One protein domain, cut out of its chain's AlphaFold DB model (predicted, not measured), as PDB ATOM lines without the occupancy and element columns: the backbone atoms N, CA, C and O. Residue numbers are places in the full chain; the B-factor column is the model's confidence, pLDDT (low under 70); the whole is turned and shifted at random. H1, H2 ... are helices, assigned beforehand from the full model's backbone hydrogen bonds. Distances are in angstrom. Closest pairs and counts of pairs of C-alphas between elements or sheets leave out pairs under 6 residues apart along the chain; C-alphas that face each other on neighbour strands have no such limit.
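Overview. This is residues 114 to 160 of the 164 residues of the protein "HTH-type transcriptional regulator immR" of Faecalicatena contorta (UniProt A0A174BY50). Picture an open V of two helices, the longer arm H1 and the shorter arm H2, near each other only at the corner where a tight link joins them, with a short hooked tail after H2. The printed part has 47 residues with two named helices, H1 then H2, and no named strand; it is all helix. It is loose, with a radius of gyration of the C-alphas of 13.3 A, and only just flat, spanning 40 by 27 by 8 A.

Arrangement. Start with H1, residues 114 to 135, then cross the tight link of four residues to H2, residues 140 to 154. The two are close but not clearly touching; their closest C-alphas, of Gly 135 and Gln 143, are 6.1 A apart. They run opposite ways at a shallow tilt of 34.6 degrees, only just short of steep. Every O i to N i+4 pair is within hydrogen-bond range in H2, and 17 of 18 in H1.

Along the chain. Find C-alpha 114 at (152.494, 275.241, 236.769); H1 runs 31.6 A to C-alpha 135. H2 runs 21.6 A to C-alpha 154 at (177.496, 286.308, 234.666).

Size, cuts and confidence. The C-alphas farthest apart, of Ser 114 and Ser 141, are 40.4 A apart. The printed part has no cut; pLDDT is under 70 at residues 114 to 120.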
ATOM      1  N   SER A 114     152.029 276.043 237.915       49.19
ATOM      2  CA  SER A 114     152.494 275.241 236.769       49.19
ATOM      3  C   SER A 114     152.546 275.992 235.430       49.19
ATOM      4  O   SER A 114     152.945 275.425 234.409       49.19
ATOM      5  N   ILE A 115     152.042 277.228 235.370       53.00
ATOM      6  CA  ILE A 115     152.067 278.063 234.157       53.00
ATOM      7  C   ILE A 115     153.385 278.842 234.111       53.00
ATOM      8  O   ILE A 115     154.050 278.844 233.080       53.00
ATOM      9  N   THR A 116     153.803 279.414 235.241       56.94
ATOM     10  CA  THR A 116     155.040 280.197 235.357       56.94
ATOM     11  C   THR A 116     156.291 279.343 235.153       56.94
ATOM     12  O   THR A 116     157.191 279.758 234.428       56.94
ATOM     13  N   GLU A 117     156.325 278.131 235.712       59.38
ATOM     14  CA  GLU A 117     157.438 277.187 235.516       59.38
ATOM     15  C   GLU A 117     157.599 276.802 234.039       59.38
ATOM     16  O   GLU A 117     158.705 276.828 233.509       59.38
ATOM     17  N   ARG A 118     156.492 276.562 233.322       56.62
ATOM     18  CA  ARG A 118     156.534 276.252 231.883       56.62
ATOM     19  C   ARG A 118     156.987 277.425 231.027       56.62
ATOM     20  O   ARG A 118     157.733 277.218 230.081       56.62
ATOM     21  N   GLU A 119     156.566 278.648 231.340       66.81
ATOM     22  CA  GLU A 119     157.053 279.830 230.619       66.81
ATOM     23  C   GLU A 119     158.558 280.046 230.825       66.81
ATOM     24  O   GLU A 119     159.246 280.522 229.921       66.81
ATOM     25  N   GLN A 120     159.080 279.706 232.007       68.38
ATOM     26  CA  GLN A 120     160.515 279.738 232.279       68.38
ATOM     27  C   GLN A 120     161.251 278.630 231.514       68.38
ATOM     28  O   GLN A 120     162.227 278.932 230.829       68.38
ATOM     29  N   GLU A 121     160.744 277.394 231.544       71.06
ATOM     30  CA  GLU A 121     161.290 276.259 230.786       71.06
ATOM     31  C   GLU A 121     161.296 276.523 229.269       71.06
ATOM     32  O   GLU A 121     162.283 276.244 228.589       71.06
ATOM     33  N   GLU A 122     160.225 277.106 228.719       74.62
ATOM     34  CA  GLU A 122     160.133 277.458 227.296       74.62
ATOM     35  C   GLU A 122     161.141 278.548 226.906       74.62
ATOM     36  O   GLU A 122     161.770 278.457 225.848       74.62
ATOM     37  N   LYS A 123     161.336 279.562 227.761       80.25
ATOM     38  CA  LYS A 123     162.339 280.618 227.543       80.25
ATOM     39  C   LYS A 123     163.765 280.075 227.620       80.25
ATOM     40  O   LYS A 123     164.603 280.461 226.806       80.25
ATOM     41  N   GLU A 124     164.037 279.180 228.566       80.06
ATOM     42  CA  GLU A 124     165.337 278.519 228.702       80.06
ATOM     43  C   GLU A 124     165.638 277.641 227.479       80.06
ATOM     44  O   GLU A 124     166.723 277.719 226.898       80.06
ATOM     45  N   LEU A 125     164.641 276.890 227.004       74.06
ATOM     46  CA  LEU A 125     164.768 276.062 225.811       74.06
ATOM     47  C   LEU A 125     164.982 276.898 224.535       74.06
ATOM     48  O   LEU A 125     165.810 276.541 223.694       74.06
ATOM     49  N   ASP A 126     164.271 278.019 224.375       85.56
ATOM     50  CA  ASP A 126     164.470 278.949 223.251       85.56
ATOM     51  C   ASP A 126     165.880 279.562 223.254       85.56
ATOM     52  O   ASP A 126     166.522 279.652 222.201       85.56
ATOM     53  N   PHE A 127     166.403 279.921 224.430       89.19
ATOM     54  CA  PHE A 127     167.768 280.425 224.574       89.19
ATOM     55  C   PHE A 127     168.814 279.387 224.141       89.19
ATOM     56  O   PHE A 127     169.674 279.700 223.312       89.19
ATOM     57  N   ILE A 128     168.707 278.146 224.631       83.44
ATOM     58  CA  ILE A 128     169.632 277.054 224.284       83.44
ATOM     59  C   ILE A 128     169.617 276.795 222.774       83.44
ATOM     60  O   ILE A 128     170.672 276.752 222.143       83.44
ATOM     61  N   ASN A 129     168.430 276.708 222.167       80.56
ATOM     62  CA  ASN A 129     168.296 276.468 220.728       80.56
ATOM     63  C   ASN A 129     168.909 277.596 219.881       80.56
ATOM     64  O   ASN A 129     169.500 277.349 218.826       80.56
ATOM     65  N   LYS A 130     168.776 278.854 220.322       91.12
ATOM     66  CA  LYS A 130     169.412 279.997 219.655       91.12
ATOM     67  C   LYS A 130     170.932 279.958 219.792       91.12
ATOM     68  O   LYS A 130     171.614 280.217 218.799       91.12
ATOM     69  N   MET A 131     171.451 279.625 220.974       89.31
ATOM     70  CA  MET A 131     172.891 279.497 221.214       89.31
ATOM     71  C   MET A 131     173.511 278.387 220.368       89.31
ATOM     72  O   MET A 131     174.509 278.638 219.700       89.31
ATOM     73  N   ASP A 132     172.880 277.215 220.301       87.50
ATOM     74  CA  ASP A 132     173.344 276.091 219.478       87.50
ATOM     75  C   ASP A 132     173.430 276.480 217.991       87.50
ATOM     76  O   ASP A 132     174.479 276.377 217.350       87.50
ATOM     77  N   LYS A 133     172.361 277.087 217.459       90.69
ATOM     78  CA  LYS A 133     172.314 277.561 216.067       90.69
ATOM     79  C   LYS A 133     173.392 278.599 215.740       90.69
ATOM     80  O   LYS A 133     173.842 278.672 214.593       90.69
ATOM     81  N   LEU A 134     173.752 279.455 216.696       90.25
ATOM     82  CA  LEU A 134     174.827 280.435 216.532       90.25
ATOM     83  C   LEU A 134     176.200 279.771 216.654       90.25
ATOM     84  O   LEU A 134     177.062 280.041 215.823       90.25
ATOM     85  N   GLY A 135     176.373 278.860 217.613       89.44
ATOM     86  CA  GLY A 135     177.597 278.089 217.820       89.44
ATOM     87  C   GLY A 135     178.009 277.307 216.576       89.44
ATOM     88  O   GLY A 135     179.168 277.374 216.174       89.44
ATOM     89  N   MET A 136     177.053 276.688 215.874       89.38
ATOM     90  CA  MET A 136     177.303 275.982 214.607       89.38
ATOM     91  C   MET A 136     177.849 276.873 213.474       89.38
ATOM     92  O   MET A 136     178.373 276.357 212.488       89.38
ATOM     93  N   LYS A 137     177.695 278.202 213.567       94.56
ATOM     94  CA  LYS A 137     178.226 279.159 212.578       94.56
ATOM     95  C   LYS A 137     179.621 279.671 212.930       94.56
ATOM     96  O   LYS A 137     180.238 280.336 212.099       94.56
ATOM     97  N   LEU A 138     180.084 279.424 214.151       93.25
ATOM     98  CA  LEU A 138     181.386 279.849 214.644       93.25
ATOM     99  C   LEU A 138     182.395 278.705 214.485       93.25
ATOM    100  O   LEU A 138     182.037 277.533 214.549       93.25
ATOM    101  N   ASN A 139     183.662 279.059 214.275       94.94
ATOM    102  CA  ASN A 139     184.778 278.124 214.410       94.94
ATOM    103  C   ASN A 139     185.203 278.015 215.884       94.94
ATOM    104  O   ASN A 139     184.716 278.780 216.717       94.94
ATOM    105  N   ASP A 140     186.143 277.122 216.190       94.50
ATOM    106  CA  ASP A 140     186.595 276.843 217.561       94.50
ATOM    107  C   ASP A 140     186.965 278.124 218.336       94.50
ATOM    108  O   ASP A 140     186.403 278.401 219.391       94.50
ATOM    109  N   SER A 141     187.797 278.999 217.752       94.94
ATOM    110  CA  SER A 141     188.173 280.270 218.393       94.94
ATOM    111  C   SER A 141     186.985 281.217 218.605       94.94
ATOM    112  O   SER A 141     186.988 282.002 219.555       94.94
ATOM    113  N   GLY A 142     185.991 281.196 217.715       95.19
ATOM    114  CA  GLY A 142     184.768 281.980 217.850       95.19
ATOM    115  C   GLY A 142     183.858 281.454 218.957       95.19
ATOM    116  O   GLY A 142     183.275 282.253 219.687       95.19
ATOM    117  N   GLN A 143     183.766 280.132 219.112       93.75
ATOM    118  CA  GLN A 143     183.032 279.499 220.207       93.75
ATOM    119  C   GLN A 143     183.692 279.798 221.560       93.75
ATOM    120  O   GLN A 143     182.993 280.226 222.477       93.75
ATOM    121  N   ASP A 144     185.023 279.708 221.655       95.31
ATOM    122  CA  ASP A 144     185.773 280.072 222.867       95.31
ATOM    123  C   ASP A 144     185.506 281.527 223.279       95.31
ATOM    124  O   ASP A 144     185.242 281.829 224.444       95.31
ATOM    125  N   LYS A 145     185.502 282.442 222.302       95.94
ATOM    126  CA  LYS A 145     185.179 283.852 222.546       95.94
ATOM    127  C   LYS A 145     183.727 284.052 222.967       95.94
ATOM    128  O   LYS A 145     183.473 284.882 223.833       95.94
ATOM    129  N   ALA A 146     182.780 283.319 222.386       95.44
ATOM    130  CA  ALA A 146     181.377 283.394 222.786       95.44
ATOM    131  C   ALA A 146     181.178 282.935 224.240       95.44
ATOM    132  O   ALA A 146     180.461 283.597 224.988       95.44
ATOM    133  N   ILE A 147     181.861 281.864 224.655       94.50
ATOM    134  CA  ILE A 147     181.849 281.378 226.042       94.50
ATOM    135  C   ILE A 147     182.418 282.443 226.984       94.50
ATOM    136  O   ILE A 147     181.763 282.794 227.962       94.50
ATOM    137  N   GLU A 148     183.573 283.027 226.651       95.88
ATOM    138  CA  GLU A 148     184.183 284.106 227.440       95.88
ATOM    139  C   GLU A 148     183.218 285.293 227.626       95.88
ATOM    140  O   GLU A 148     183.087 285.828 228.727       95.88
ATOM    141  N   GLN A 149     182.489 285.690 226.574       95.88
ATOM    142  CA  GLN A 149     181.490 286.759 226.681       95.88
ATOM    143  C   GLN A 149     180.329 286.380 227.606       95.88
ATOM    144  O   GLN A 149     179.920 287.194 228.432       95.88
ATOM    145  N   VAL A 150     179.811 285.154 227.506       94.56
ATOM    146  CA  VAL A 150     178.746 284.673 228.399       94.56
ATOM    147  C   VAL A 150     179.228 284.665 229.852       94.56
ATOM    148  O   VAL A 150     178.512 285.147 230.727       94.56
ATOM    149  N   GLU A 151     180.459 284.222 230.118       94.06
ATOM    150  CA  GLU A 151     181.058 284.276 231.455       94.06
ATOM    151  C   GLU A 151     181.164 285.705 231.997       94.06
ATOM    152  O   GLU A 151     180.891 285.937 233.177       94.06
ATOM    153  N   LEU A 152     181.532 286.680 231.162       95.31
ATOM    154  CA  LEU A 152     181.573 288.086 231.571       95.31
ATOM    155  C   LEU A 152     180.186 288.602 231.970       95.31
ATOM    156  O   LEU A 152     180.075 289.281 232.991       95.31
ATOM    157  N   LEU A 153     179.131 288.234 231.234       94.81
ATOM    158  CA  LEU A 153     177.755 288.610 231.579       94.81
ATOM    159  C   LEU A 153     177.346 288.072 232.954       94.81
ATOM    160  O   LEU A 153     176.706 288.792 233.717       94.81
ATOM    161  N   THR A 154     177.791 286.867 233.332       92.12
ATOM    162  CA  THR A 154     177.496 286.308 234.666       92.12
ATOM    163  C   THR A 154     178.101 287.112 235.820       92.12
ATOM    164  O   THR A 154     177.665 286.966 236.959       92.12
ATOM    165  N   LYS A 155     179.096 287.971 235.559       94.31
ATOM    166  CA  LYS A 155     179.754 288.809 236.575       94.31
ATOM    167  C   LYS A 155     179.075 290.169 236.758       94.31
ATOM    168  O   LYS A 155     179.409 290.874 237.707       94.31
ATOM    169  N   ILE A 156     178.146 290.541 235.876       94.56
ATOM    170  CA  ILE A 156     177.425 291.816 235.929       94.56
ATOM    171  C   ILE A 156     176.145 291.614 236.757       94.56
ATOM    172  O   ILE A 156     175.292 290.833 236.339       94.56
ATOM    173  N   PRO A 157     175.971 292.305 237.904       91.12
ATOM    174  CA  PRO A 157     174.826 292.090 238.796       91.12
ATOM    175  C   PRO A 157     173.457 292.254 238.127       91.12
ATOM    176  O   PRO A 157     172.535 291.519 238.452       91.12
ATOM    177  N   GLU A 158     173.337 293.173 237.165       92.62
ATOM    178  CA  GLU A 158     172.104 293.417 236.398       92.62
ATOM    179  C   GLU A 158     171.648 292.203 235.567       92.62
ATOM    180  O   GLU A 158     170.466 292.075 235.262       92.62
ATOM    181  N   TYR A 159     172.568 291.304 235.199       90.06
ATOM    182  CA  TYR A 159     172.290 290.145 234.341       90.06
ATOM    183  C   TYR A 159     172.276 288.816 235.103       90.06
ATOM    184  O   TYR A 159     172.123 287.754 234.496       90.06
ATOM    185  N   GLN A 160     172.442 288.851 236.425       87.00
ATOM    186  CA  GLN A 160     172.310 287.667 237.266       87.00
ATOM    187  C   GLN A 160     170.830 287.376 237.520       87.00
ATOM    188  O   GLN A 160     170.023 288.287 237.683       87.00
TER     189      GLN A 160